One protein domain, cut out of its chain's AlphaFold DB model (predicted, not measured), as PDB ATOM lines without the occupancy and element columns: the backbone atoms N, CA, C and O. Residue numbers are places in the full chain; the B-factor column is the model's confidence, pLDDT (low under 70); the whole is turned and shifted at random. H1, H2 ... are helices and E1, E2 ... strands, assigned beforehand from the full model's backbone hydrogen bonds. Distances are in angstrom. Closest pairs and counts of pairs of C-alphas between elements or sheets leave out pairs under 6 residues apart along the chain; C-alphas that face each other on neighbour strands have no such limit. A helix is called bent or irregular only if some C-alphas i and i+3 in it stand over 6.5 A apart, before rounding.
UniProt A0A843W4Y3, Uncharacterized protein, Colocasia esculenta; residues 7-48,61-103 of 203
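What this domain is: This is residues 7 to 48 and 61 to 103 of the 203 residues of an uncharacterized protein of Colocasia esculenta (UniProt A0A843W4Y3). A twisted sheet of three strands is sharply folded over, with its two long strands E1 and E3 bent, and three helices gather in the hollow of the bend. H1 and H2 cover E3, while H3, the longest helix, stands beside the strands with residues 93 to 103 folding back after it. The printed part has 85 residues, with named elements in the order E1, H1, H2, E2, E3, H3, of mixed class. The sheet runs E1, E3, E2, antiparallel throughout. The whole is compact, with a radius of gyration of the C-alphas of 12.2 A and spans of 39 by 33 by 18 A.

How they stand to each other: E1, residues 7 to 20, bends by 98 degrees at residue 12 and is an edge strand. Its antiparallel neighbour is the inner strand E3, residues 62 to 73, which bends by 64 degrees at residue 66; N 9 and O 70 are 2.9 A apart, within hydrogen-bond range, and so are N 17 and O 65, at 2.9 A. The other edge strand, E2, residues 40 to 43, is antiparallel to E3, with N 42 and O 66 at 2.8 A. H1, residues 21 to 29, is on the sheet at a height of 9.4 A, over E3 and slantwise to it at 47 degrees on the local plane. H2, residues 31 to 37, is on the sheet at a height of 9.1 A, over E3 and along it at 16 degrees on the local plane. E1, H1, H2 and E2, with E3 between the two strands, form a split strand-helix-strand unit, two strands running the same way but not neighbours, with a right-handed crossover. H3, residues 80 to 92, is at the sheet's level, with a height of 2.3 A. H1 and H3 touch, about perpendicular at 80 degrees, with the C-alphas of Leu 26 and Leu 87 closest at 6.6 A. H1 and H2 are close but not clearly touching, the C-alphas of Leu 27 and Ile 34 being closest at 7.4 A. In H1, H2 and H3 every O i to N i+4 pair is within hydrogen-bond range.

Where its parts are: E1 begins with C-alpha 7 at (-14.226, 42.539, -27.122) and is 27.9 A long. H1 measures 12.4 A, H2 9.9 A and E2 10.2 A. E3 is 29.2 A long and starts with C-alpha 62 at (-6.903, 20.374, -45.455). H3, 18.6 A long, ends with C-alpha 92 at (-25.193, 28.777, -46.801).

The domain as a whole: The C-alphas of Ser 48 and Leu 74 are the two farthest apart, at 38.6 A. Residues 49 to 60 are not printed, and C-alphas 48 and 61 are 7.8 A apart across this cut. Of the links that are printed whole, none is long. Residues 44 to 48 and 61 to 62 have pLDDT under 70; the mean of the printed part is 88.1.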
ATOM      1  N   SER A   7     -15.679  42.336 -27.135       94.19
ATOM      2  CA  SER A   7     -14.226  42.539 -27.122       94.19
ATOM      3  C   SER A   7     -13.511  41.409 -27.865       94.19
ATOM      4  O   SER A   7     -14.151  40.454 -28.304       94.19
ATOM      5  N   ILE A   8     -12.202  41.540 -28.061       95.88
ATOM      6  CA  ILE A   8     -11.355  40.525 -28.696       95.88
ATOM      7  C   ILE A   8     -10.454  39.942 -27.612       95.88
ATOM      8  O   ILE A   8      -9.813  40.694 -26.878       95.88
ATOM      9  N   HIS A   9     -10.414  38.616 -27.513       95.31
ATOM     10  CA  HIS A   9      -9.537  37.893 -26.606       95.31
ATOM     11  C   HIS A   9      -8.438  37.196 -27.409       95.31
ATOM     12  O   HIS A   9      -8.719  36.320 -28.226       95.31
ATOM     13  N   TYR A  10      -7.193  37.613 -27.186       94.56
ATOM     14  CA  TYR A  10      -6.018  36.975 -27.770       94.56
ATOM     15  C   TYR A  10      -5.679  35.716 -26.982       94.56
ATOM     16  O   TYR A  10      -5.701  35.738 -25.752       94.56
ATOM     17  N   LEU A  11      -5.404  34.630 -27.697       91.19
ATOM     18  CA  LEU A  11      -5.058  33.351 -27.093       91.19
ATOM     19  C   LEU A  11      -3.593  33.380 -26.638       91.19
ATOM     20  O   LEU A  11      -2.730  33.875 -27.359       91.19
ATOM     21  N   ASP A  12      -3.311  32.834 -25.450       82.50
ATOM     22  CA  ASP A  12      -1.945  32.768 -24.900       82.50
ATOM     23  C   ASP A  12      -1.020  31.852 -25.727       82.50
ATOM     24  O   ASP A  12       0.201  32.016 -25.728       82.50
ATOM     25  N   LEU A  13      -1.608  30.880 -26.429       81.69
ATOM     26  CA  LEU A  13      -0.952  29.992 -27.382       81.69
ATOM     27  C   LEU A  13      -1.767  29.987 -28.674       81.69
ATOM     28  O   LEU A  13      -2.994  29.890 -28.629       81.69
ATOM     29  N   GLU A  14      -1.082  30.066 -29.812       76.56
ATOM     30  CA  GLU A  14      -1.715  29.933 -31.123       76.56
ATOM     31  C   GLU A  14      -2.415  28.571 -31.208       76.56
ATOM     32  O   GLU A  14      -1.806  27.522 -30.978       76.56
ATOM     33  N   GLN A  15      -3.721  28.588 -31.484       83.94
ATOM     34  CA  GLN A  15      -4.502  27.364 -31.603       83.94
ATOM     35  C   GLN A  15      -4.524  26.923 -33.066       83.94
ATOM     36  O   GLN A  15      -5.113  27.596 -33.913       83.94
ATOM     37  N   GLU A  16      -3.925  25.769 -33.359       85.94
ATOM     38  CA  GLU A  16      -3.991  25.175 -34.694       85.94
ATOM     39  C   GLU A  16      -5.422  24.716 -35.019       85.94
ATOM     40  O   GLU A  16      -6.028  23.934 -34.280       85.94
ATOM     41  N   LEU A  17      -5.939  25.145 -36.172       86.06
ATOM     42  CA  LEU A  17      -7.224  24.716 -36.714       86.06
ATOM     43  C   LEU A  17      -7.038  24.101 -38.107       86.06
ATOM     44  O   LEU A  17      -6.417  24.679 -39.003       86.06
ATOM     45  N   LEU A  18      -7.598  22.903 -38.296       85.06
ATOM     46  CA  LEU A  18      -7.622  22.209 -39.583       85.06
ATOM     47  C   LEU A  18      -8.889  22.575 -40.346       85.06
ATOM     48  O   LEU A  18      -9.994  22.228 -39.931       85.06
ATOM     49  N   LEU A  19      -8.719  23.220 -41.497       83.94
ATOM     50  CA  LEU A  19      -9.824  23.600 -42.365       83.94
ATOM     51  C   LEU A  19      -9.763  22.860 -43.696       83.94
ATOM     52  O   LEU A  19      -8.698  22.794 -44.310       83.94
ATOM     53  N   PRO A  20     -10.886  22.331 -44.206       84.06
ATOM     54  CA  PRO A  20     -10.976  21.941 -45.606       84.06
ATOM     55  C   PRO A  20     -10.719  23.144 -46.528       84.06
ATOM     56  O   PRO A  20     -10.939  24.286 -46.131       84.06
ATOM     57  N   GLU A  21     -10.339  22.890 -47.781       82.94
ATOM     58  CA  GLU A  21     -10.103  23.933 -48.794       82.94
ATOM     59  C   GLU A  21     -11.234  24.976 -48.884       82.94
ATOM     60  O   GLU A  21     -10.963  26.175 -48.925       82.94
ATOM     61  N   ILE A  22     -12.498  24.538 -48.806       84.56
ATOM     62  CA  ILE A  22     -13.657  25.443 -48.791       84.56
ATOM     63  C   ILE A  22     -13.622  26.415 -47.599       84.56
ATOM     64  O   ILE A  22     -13.895  27.596 -47.766       84.56
ATOM     65  N   GLY A  23     -13.204  25.962 -46.413       86.25
ATOM     66  CA  GLY A  23     -13.088  26.813 -45.225       86.25
ATOM     67  C   GLY A  23     -12.025  27.901 -45.385       86.25
ATOM     68  O   GLY A  23     -12.230  29.036 -44.960       86.25
ATOM     69  N   LEU A  24     -10.914  27.588 -46.060       86.62
ATOM     70  CA  LEU A  24      -9.873  28.572 -46.364       86.62
ATOM     71  C   LEU A  24     -10.362  29.624 -47.368       86.62
ATOM     72  O   LEU A  24     -10.104  30.812 -47.180       86.62
ATOM     73  N   GLN A  25     -11.089  29.202 -48.407       88.06
ATOM     74  CA  GLN A  25     -11.696  30.123 -49.371       88.06
ATOM     75  C   GLN A  25     -12.693  31.064 -48.685       88.06
ATOM     76  O   GLN A  25     -12.662  32.268 -48.925       88.06
ATOM     77  N   LEU A  26     -13.523  30.552 -47.771       90.88
ATOM     78  CA  LEU A  26     -14.461  31.367 -46.993       90.88
ATOM     79  C   LEU A  26     -13.738  32.383 -46.097       90.88
ATOM     80  O   LEU A  26     -14.149  33.540 -46.040       90.88
ATOM     81  N   LEU A  27     -12.629  32.000 -45.455       90.31
ATOM     82  CA  LEU A  27     -11.798  32.934 -44.685       90.31
ATOM     83  C   LEU A  27     -11.181  34.038 -45.546       90.31
ATOM     84  O   LEU A  27     -11.026  35.163 -45.076       90.31
ATOM     85  N   GLN A  28     -10.817  33.731 -46.790       89.12
ATOM     86  CA  GLN A  28     -10.293  34.724 -47.729       89.12
ATOM     87  C   GLN A  28     -11.404  35.652 -48.231       89.12
ATOM     88  O   GLN A  28     -11.232  36.870 -48.223       89.12
ATOM     89  N   ASN A  29     -12.557  35.092 -48.601       91.75
ATOM     90  CA  ASN A  29     -13.685  35.831 -49.168       91.75
ATOM     91  C   ASN A  29     -14.392  36.716 -48.128       91.75
ATOM     92  O   ASN A  29     -14.765  37.848 -48.429       91.75
ATOM     93  N   TYR A  30     -14.542  36.228 -46.893       92.94
ATOM     94  CA  TYR A  30     -15.270  36.902 -45.811       92.94
ATOM     95  C   TYR A  30     -14.361  37.343 -44.654       92.94
ATOM     96  O   TYR A  30     -14.835  37.658 -43.559       92.94
ATOM     97  N   GLY A  31     -13.047  37.417 -44.885       90.88
ATOM     98  CA  GLY A  31     -12.052  37.705 -43.849       90.88
ATOM     99  C   GLY A  31     -12.306  39.006 -43.087       90.88
ATOM    100  O   GLY A  31     -12.167  39.039 -41.867       90.88
ATOM    101  N   GLU A  32     -12.754  40.065 -43.767       91.62
ATOM    102  CA  GLU A  32     -13.109  41.335 -43.116       91.62
ATOM    103  C   GLU A  32     -14.300  41.198 -42.164       91.62
ATOM    104  O   GLU A  32     -14.325  41.808 -41.095       91.62
ATOM    105  N   GLN A  33     -15.289  40.378 -42.516       91.94
ATOM    106  CA  GLN A  33     -16.462  40.150 -41.678       91.94
ATOM    107  C   GLN A  33     -16.107  39.321 -40.439       91.94
ATOM    108  O   GLN A  33     -16.511  39.655 -39.324       91.94
ATOM    109  N   ILE A  34     -15.287  38.291 -40.628       93.62
ATOM    110  CA  ILE A  34     -14.793  37.399 -39.575       93.62
ATOM    111  C   ILE A  34     -13.904  38.173 -38.589       93.62
ATOM    112  O   ILE A  34     -14.141  38.142 -37.377       93.62
ATOM    113  N   LYS A  35     -12.969  38.984 -39.104       93.69
ATOM    114  CA  LYS A  35     -12.147  39.904 -38.301       93.69
ATOM    115  C   LYS A  35     -12.988  40.939 -37.570       93.69
ATOM    116  O   LYS A  35     -12.746  41.202 -36.395       93.69
ATOM    117  N   ARG A  36     -14.004  41.510 -38.229       92.62
ATOM    118  CA  ARG A  36     -14.923  42.470 -37.598       92.62
ATOM    119  C   ARG A  36     -15.637  41.856 -36.405       92.62
ATOM    120  O   ARG A  36     -15.951  42.600 -35.477       92.62
ATOM    121  N   TRP A  37     -15.928  40.558 -36.429       93.38
ATOM    122  CA  TRP A  37     -16.513  39.868 -35.286       93.38
ATOM    123  C   TRP A  37     -15.514  39.617 -34.167       93.38
ATOM    124  O   TRP A  37     -15.912  39.753 -33.014       93.38
ATOM    125  N   GLY A  38     -14.244  39.388 -34.494       94.31
ATOM    126  CA  GLY A  38     -13.145  39.273 -33.532       94.31
ATOM    127  C   GLY A  38     -12.311  38.005 -33.685       94.31
ATOM    128  O   GLY A  38     -11.416  37.785 -32.876       94.31
ATOM    129  N   TRP A  39     -12.578  37.183 -34.704       95.38
ATOM    130  CA  TRP A  39     -11.707  36.062 -35.045       95.38
ATOM    131  C   TRP A  39     -10.525  36.555 -35.874       95.38
ATOM    132  O   TRP A  39     -10.699  37.144 -36.944       95.38
ATOM    133  N   ILE A  40      -9.316  36.302 -35.385       94.69
ATOM    134  CA  ILE A  40      -8.074  36.668 -36.068       94.69
ATOM    135  C   ILE A  40      -7.306  35.385 -36.344       94.69
ATOM    136  O   ILE A  40      -6.949  34.671 -35.414       94.69
ATOM    137  N   CYS A  41      -7.064  35.105 -37.622       92.06
ATOM    138  CA  CYS A  41      -6.353  33.915 -38.074       92.06
ATOM    139  C   CYS A  41      -5.104  34.314 -38.870       92.06
ATOM    140  O   CYS A  41      -5.151  35.280 -39.639       92.06
ATOM    141  N   SER A  42      -4.026  33.548 -38.729       87.62
ATOM    142  CA  SER A  42      -2.862  33.565 -39.615       87.62
ATOM    143  C   SER A  42      -2.889  32.311 -40.486       87.62
ATOM    144  O   SER A  42      -3.177  31.216 -40.005       87.62
ATOM    145  N   SER A  43      -2.639  32.451 -41.787       75.56
ATOM    146  CA  SER A  43      -2.519  31.300 -42.678       75.56
ATOM    147  C   SER A  43      -1.052  30.936 -42.868       75.56
ATOM    148  O   SER A  43      -0.293  31.657 -43.516       75.56
ATOM    149  N   HIS A  44      -0.659  29.763 -42.376       64.25
ATOM    150  CA  HIS A  44       0.590  29.134 -42.777       64.25
ATOM    151  C   HIS A  44       0.296  28.235 -43.983       64.25
ATOM    152  O   HIS A  44      -0.204  27.120 -43.849       64.25
ATOM    153  N   VAL A  45       0.556  28.723 -45.201       54.12
ATOM    154  CA  VAL A  45       0.321  27.939 -46.427       54.12
ATOM    155  C   VAL A  45       1.345  26.800 -46.504       54.12
ATOM    156  O   VAL A  45       2.403  26.925 -47.112       54.12
ATOM    157  N   GLN A  46       1.034  25.671 -45.874       51.22
ATOM    158  CA  GLN A  46       1.717  24.396 -46.072       51.22
ATOM    159  C   GLN A  46       0.669  23.324 -46.377       51.22
ATOM    160  O   GLN A  46       0.270  22.537 -45.521       51.22
ATOM    161  N   CYS A  47       0.207  23.300 -47.631       48.44
ATOM    162  CA  CYS A  47      -0.603  22.200 -48.148       48.44
ATOM    163  C   CYS A  47       0.256  20.928 -48.178       48.44
ATOM    164  O   CYS A  47       1.074  20.724 -49.075       48.44
ATOM    165  N   SER A  48       0.088  20.068 -47.177       48.44
ATOM    166  CA  SER A  48       0.782  18.784 -47.106       48.44
ATOM    167  C   SER A  48      -0.035  17.731 -47.849       48.44
ATOM    168  O   SER A  48      -0.925  17.099 -47.288       48.44
ATOM    169  N   GLN A  61      -8.007  18.518 -49.616       63.16
ATOM    170  CA  GLN A  61      -6.802  19.100 -49.039       63.16
ATOM    171  C   GLN A  61      -7.257  19.917 -47.830       63.16
ATOM    172  O   GLN A  61      -8.157  20.752 -47.935       63.16
ATOM    173  N   SER A  62      -6.711  19.583 -46.664       68.62
ATOM    174  CA  SER A  62      -6.903  20.374 -45.455       68.62
ATOM    175  C   SER A  62      -5.719  21.317 -45.318       68.62
ATOM    176  O   SER A  62      -4.569  20.925 -45.523       68.62
ATOM    177  N   CYS A  63      -6.018  22.574 -45.028       75.62
ATOM    178  CA  CYS A  63      -5.040  23.602 -44.736       75.62
ATOM    179  C   CYS A  63      -4.968  23.792 -43.220       75.62
ATOM    180  O   CYS A  63      -5.984  23.699 -42.522       75.62
ATOM    181  N   ARG A  64      -3.760  24.055 -42.725       84.25
ATOM    182  CA  ARG A  64      -3.520  24.447 -41.339       84.25
ATOM    183  C   ARG A  64      -3.564  25.963 -41.240       84.25
ATOM    184  O   ARG A  64      -2.937  26.652 -42.045       84.25
ATOM    185  N   ILE A  65      -4.311  26.460 -40.267       89.19
ATOM    186  CA  ILE A  65      -4.327  27.873 -39.908       89.19
ATOM    187  C   ILE A  65      -4.129  28.027 -38.404       89.19
ATOM    188  O   ILE A  65      -4.525  27.152 -37.632       89.19
ATOM    189  N   ASP A  66      -3.574  29.164 -38.010       90.62
ATOM    190  CA  ASP A  66      -3.345  29.509 -36.614       90.62
ATOM    191  C   ASP A  66      -4.405  30.517 -36.184       90.62
ATOM    192  O   ASP A  66      -4.513  31.613 -36.742       90.62
ATOM    193  N   LEU A  67      -5.230  30.139 -35.210       93.31
ATOM    194  CA  LEU A  67      -6.197  31.029 -34.585       93.31
ATOM    195  C   LEU A  67      -5.483  31.816 -33.482       93.31
ATOM    196  O   LEU A  67      -5.016  31.245 -32.499       93.31
ATOM    197  N   LEU A  68      -5.391  33.134 -33.666       94.25
ATOM    198  CA  LEU A  68      -4.660  34.052 -32.786       94.25
ATOM    199  C   LEU A  68      -5.574  34.724 -31.761       94.25
ATOM    200  O   LEU A  68      -5.161  35.034 -30.644       94.25
ATOM    201  N   ALA A  69      -6.818  34.999 -32.151       95.50
ATOM    202  CA  ALA A  69      -7.791  35.633 -31.279       95.50
ATOM    203  C   ALA A  69      -9.209  35.173 -31.588       95.50
ATOM    204  O   ALA A  69      -9.545  34.853 -32.732       95.50
ATOM    205  N   VAL A  70     -10.038  35.205 -30.552       96.44
ATOM    206  CA  VAL A  70     -11.460  34.876 -30.594       96.44
ATOM    207  C   VAL A  70     -12.287  36.044 -30.064       96.44
ATOM    208  O   VAL A  70     -11.828  36.813 -29.211       96.44
ATOM    209  N   PRO A  71     -13.531  36.206 -30.531       96.75
ATOM    210  CA  PRO A  71     -14.423  37.204 -29.974       96.75
ATOM    211  C   PRO A  71     -14.866  36.828 -28.559       96.75
ATOM    212  O   PRO A  71     -15.131  35.669 -28.246       96.75
ATOM    213  N   CYS A  72     -15.002  37.844 -27.714       96.31
ATOM    214  CA  CYS A  72     -15.561  37.745 -26.377       96.31
ATOM    215  C   CYS A  72     -16.867  38.543 -26.315       96.31
ATOM    216  O   CYS A  72     -16.871  39.771 -26.459       96.31
ATOM    217  N   ILE A  73     -17.981  37.841 -26.112       96.12
ATOM    218  CA  ILE A  73     -19.335  38.397 -26.085       96.12
ATOM    219  C   ILE A  73     -19.867  38.314 -24.656       96.12
ATOM    220  O   ILE A  73     -20.044  37.227 -24.112       96.12
ATOM    221  N   LEU A  74     -20.124  39.460 -24.021       93.75
ATOM    222  CA  LEU A  74     -20.648  39.551 -22.648       93.75
ATOM    223  C   LEU A  74     -19.855  38.690 -21.637       93.75
ATOM    224  O   LEU A  74     -20.434  38.024 -20.767       93.75
ATOM    225  N   GLY A  75     -18.525  38.687 -21.782       93.00
ATOM    226  CA  GLY A  75     -17.591  37.932 -20.941       93.00
ATOM    227  C   GLY A  75     -17.470  36.443 -21.280       93.00
ATOM    228  O   GLY A  75     -16.891  35.702 -20.493       93.00
ATOM    229  N   ILE A  76     -18.036  35.987 -22.401       94.94
ATOM    230  CA  ILE A  76     -17.900  34.613 -22.897       94.94
ATOM    231  C   ILE A  76     -17.015  34.630 -24.140       94.94
ATOM    232  O   ILE A  76     -17.378  35.239 -25.147       94.94
ATOM    233  N   ASN A  77     -15.868  33.958 -24.066       96.25
ATOM    234  CA  ASN A  77     -15.001  33.737 -25.220       96.25
ATOM    235  C   ASN A  77     -15.626  32.671 -26.119       96.25
ATOM    236  O   ASN A  77     -15.979  31.593 -25.638       96.25
ATOM    237  N   LEU A  78     -15.756  32.982 -27.405       96.25
ATOM    238  CA  LEU A  78     -16.117  31.993 -28.414       96.25
ATOM    239  C   LEU A  78     -14.902  31.130 -28.769       96.25
ATOM    240  O   LEU A  78     -13.770  31.451 -28.404       96.25
ATOM    241  N   THR A  79     -15.131  30.033 -29.477       95.12
ATOM    242  CA  THR A  79     -14.099  29.046 -29.801       95.12
ATOM    243  C   THR A  79     -13.870  28.909 -31.307       95.12
ATOM    244  O   THR A  79     -14.494  29.569 -32.141       95.12
ATOM    245  N   ASP A  80     -12.941  28.030 -31.667       93.38
ATOM    246  CA  ASP A  80     -12.720  27.546 -33.028       93.38
ATOM    247  C   ASP A  80     -13.972  26.888 -33.633       93.38
ATOM    248  O   ASP A  80     -14.319  27.153 -34.778       93.38
ATOM    249  N   LYS A  81     -14.703  26.081 -32.861       94.75
ATOM    250  CA  LYS A  81     -15.979  25.482 -33.287       94.75
ATOM    251  C   LYS A  81     -17.022  26.534 -33.655       94.75
ATOM    252  O   LYS A  81     -17.712  26.365 -34.653       94.75
ATOM    253  N   ASP A  82     -17.093  27.627 -32.896       96.56
ATOM    254  CA  ASP A  82     -17.996  28.740 -33.200       96.56
ATOM    255  C   ASP A  82     -17.600  29.459 -34.502       96.56
ATOM    256  O   ASP A  82     -18.465  29.937 -35.236       96.56
ATOM    257  N   LEU A  83     -16.297  29.522 -34.814       95.00
ATOM    258  CA  LEU A  83     -15.816  30.001 -36.112       95.00
ATOM    259  C   LEU A  83     -16.238  29.052 -37.238       95.00
ATOM    260  O   LEU A  83     -16.693  29.524 -38.275       95.00
ATOM    261  N   LEU A  84     -16.101  27.736 -37.049       93.81
ATOM    262  CA  LEU A  84     -16.522  26.741 -38.041       93.81
ATOM    263  C   LEU A  84     -18.019  26.849 -38.346       93.81
ATOM    264  O   LEU A  84     -18.394  26.919 -39.512       93.81
ATOM    265  N   GLU A  85     -18.851  26.945 -37.309       95.44
ATOM    266  CA  GLU A  85     -20.297  27.136 -37.453       95.44
ATOM    267  C   GLU A  85     -20.613  28.442 -38.202       95.44
ATOM    268  O   GLU A  85     -21.486  28.486 -39.070       95.44
ATOM    269  N   TYR A  86     -19.864  29.514 -37.921       95.62
ATOM    270  CA  TYR A  86     -20.040  30.769 -38.640       95.62
ATOM    271  C   TYR A  86     -19.622  30.670 -40.113       95.62
ATOM    272  O   TYR A  86     -20.314  31.204 -40.978       95.62
ATOM    273  N   LEU A  87     -18.531  29.967 -40.428       93.88
ATOM    274  CA  LEU A  87     -18.111  29.720 -41.809       93.88
ATOM    275  C   LEU A  87     -19.168  28.925 -42.585       93.88
ATOM    276  O   LEU A  87     -19.470  29.278 -43.722       93.88
ATOM    277  N   GLU A  88     -19.760  27.898 -41.972       93.31
ATOM    278  CA  GLU A  88     -20.869  27.136 -42.562       93.31
ATOM    279  C   GLU A  88     -22.073  28.046 -42.850       93.31
ATOM    280  O   GLU A  88     -22.566  28.081 -43.976       93.31
ATOM    281  N   GLN A  89     -22.470  28.887 -41.891       94.69
ATOM    282  CA  GLN A  89     -23.545  29.860 -42.096       94.69
ATOM    283  C   GLN A  89     -23.233  30.852 -43.231       94.69
ATOM    284  O   GLN A  89     -24.124  31.225 -43.997       94.69
ATOM    285  N   LEU A  90     -21.986  31.318 -43.343       93.62
ATOM    286  CA  LEU A  90     -21.574  32.221 -44.418       93.62
ATOM    287  C   LEU A  90     -21.638  31.540 -45.783       93.62
ATOM    288  O   LEU A  90     -22.066  32.181 -46.739       93.62
ATOM    289  N   ALA A  91     -21.275  30.259 -45.863       92.38
ATOM    290  CA  ALA A  91     -21.411  29.473 -47.083       92.38
ATOM    291  C   ALA A  91     -22.883  29.315 -47.495       92.38
ATOM    292  O   ALA A  91     -23.225  29.556 -48.650       92.38
ATOM    293  N   ASP A  92     -23.761  28.987 -46.544       93.12
ATOM    294  CA  ASP A  92     -25.193  28.777 -46.801       93.12
ATOM    295  C   ASP A  92     -25.935  30.069 -47.173       93.12
ATOM    296  O   ASP A  92     -26.956  30.040 -47.862       93.12
ATOM    297  N   THR A  93     -25.435  31.217 -46.706       92.56
ATOM    298  CA  THR A  93     -26.060  32.534 -46.915       92.56
ATOM    299  C   THR A  93     -25.327  33.411 -47.927       92.56
ATOM    300  O   THR A  93     -25.700  34.574 -48.090       92.56
ATOM    301  N   ASP A  94     -24.287  32.890 -48.583       90.44
ATOM    302  CA  ASP A  94     -23.415  33.630 -49.508       90.44
ATOM    303  C   ASP A  94     -22.921  34.970 -48.916       90.44
ATOM    304  O   ASP A  94     -22.915  36.024 -49.551       90.44
ATOM    305  N   GLY A  95     -22.574  34.955 -47.625       87.94
ATOM    306  CA  GLY A  95     -22.084  36.123 -46.886       87.94
ATOM    307  C   GLY A  95     -23.131  37.176 -46.510       87.94
ATOM    308  O   GLY A  95     -22.785  38.193 -45.906       87.94
ATOM    309  N   THR A  96     -24.413  36.963 -46.824       89.06
ATOM    310  CA  THR A  96     -25.481  37.918 -46.469       89.06
ATOM    311  C   THR A  96     -25.811  37.921 -44.976       89.06
ATOM    312  O   THR A  96     -26.329  38.917 -44.459       89.06
ATOM    313  N   SER A  97     -25.488  36.841 -44.253       81.81
ATOM    314  CA  SER A  97     -25.675  36.801 -42.805       81.81
ATOM    315  C   SER A  97     -24.784  37.815 -42.091       81.81
ATOM    316  O   SER A  97     -23.595  37.944 -42.374       81.81
ATOM    317  N   THR A  98     -25.348  38.520 -41.108       79.69
ATOM    318  CA  THR A  98     -24.636  39.562 -40.356       79.69
ATOM    319  C   THR A  98     -24.188  39.126 -38.964       79.69
ATOM    320  O   THR A  98     -23.260  39.742 -38.436       79.69
ATOM    321  N   LEU A  99     -24.798  38.086 -38.376       91.50
ATOM    322  CA  LEU A  99     -24.578  37.689 -36.982       91.50
ATOM    323  C   LEU A  99     -24.232  36.190 -36.865       91.50
ATOM    324  O   LEU A  99     -25.046  35.369 -37.297       91.50
ATOM    325  N   PRO A 100     -23.081  35.832 -36.261       95.44
ATOM    326  CA  PRO A 100     -22.708  34.444 -36.012       95.44
ATOM    327  C   PRO A 100     -23.702  33.735 -35.080       95.44
ATOM    328  O   PRO A 100     -24.227  34.381 -34.161       95.44
ATOM    329  N   PRO A 101     -23.936  32.417 -35.227       95.69
ATOM    330  CA  PRO A 101     -24.973  31.712 -34.466       95.69
ATOM    331  C   PRO A 101     -24.643  31.652 -32.971       95.69
ATOM    332  O   PRO A 101     -25.484  31.936 -32.117       95.69
ATOM    333  N   SER A 102     -23.374  31.421 -32.653       96.38
ATOM    334  CA  SER A 102     -22.800  31.484 -31.308       96.38
ATOM    335  C   SER A 102     -23.043  32.823 -30.594       96.38
ATOM    336  O   SER A 102     -23.322  32.847 -29.394       96.38
ATOM    337  N   VAL A 103     -23.046  33.948 -31.321       95.50
ATOM    338  CA  VAL A 103     -23.397  35.263 -30.755       95.50
ATOM    339  C   VAL A 103     -24.874  35.292 -30.355       95.50
ATOM    340  O   VAL A 103     -25.189  35.720 -29.244       95.50
TER     341      VAL A 103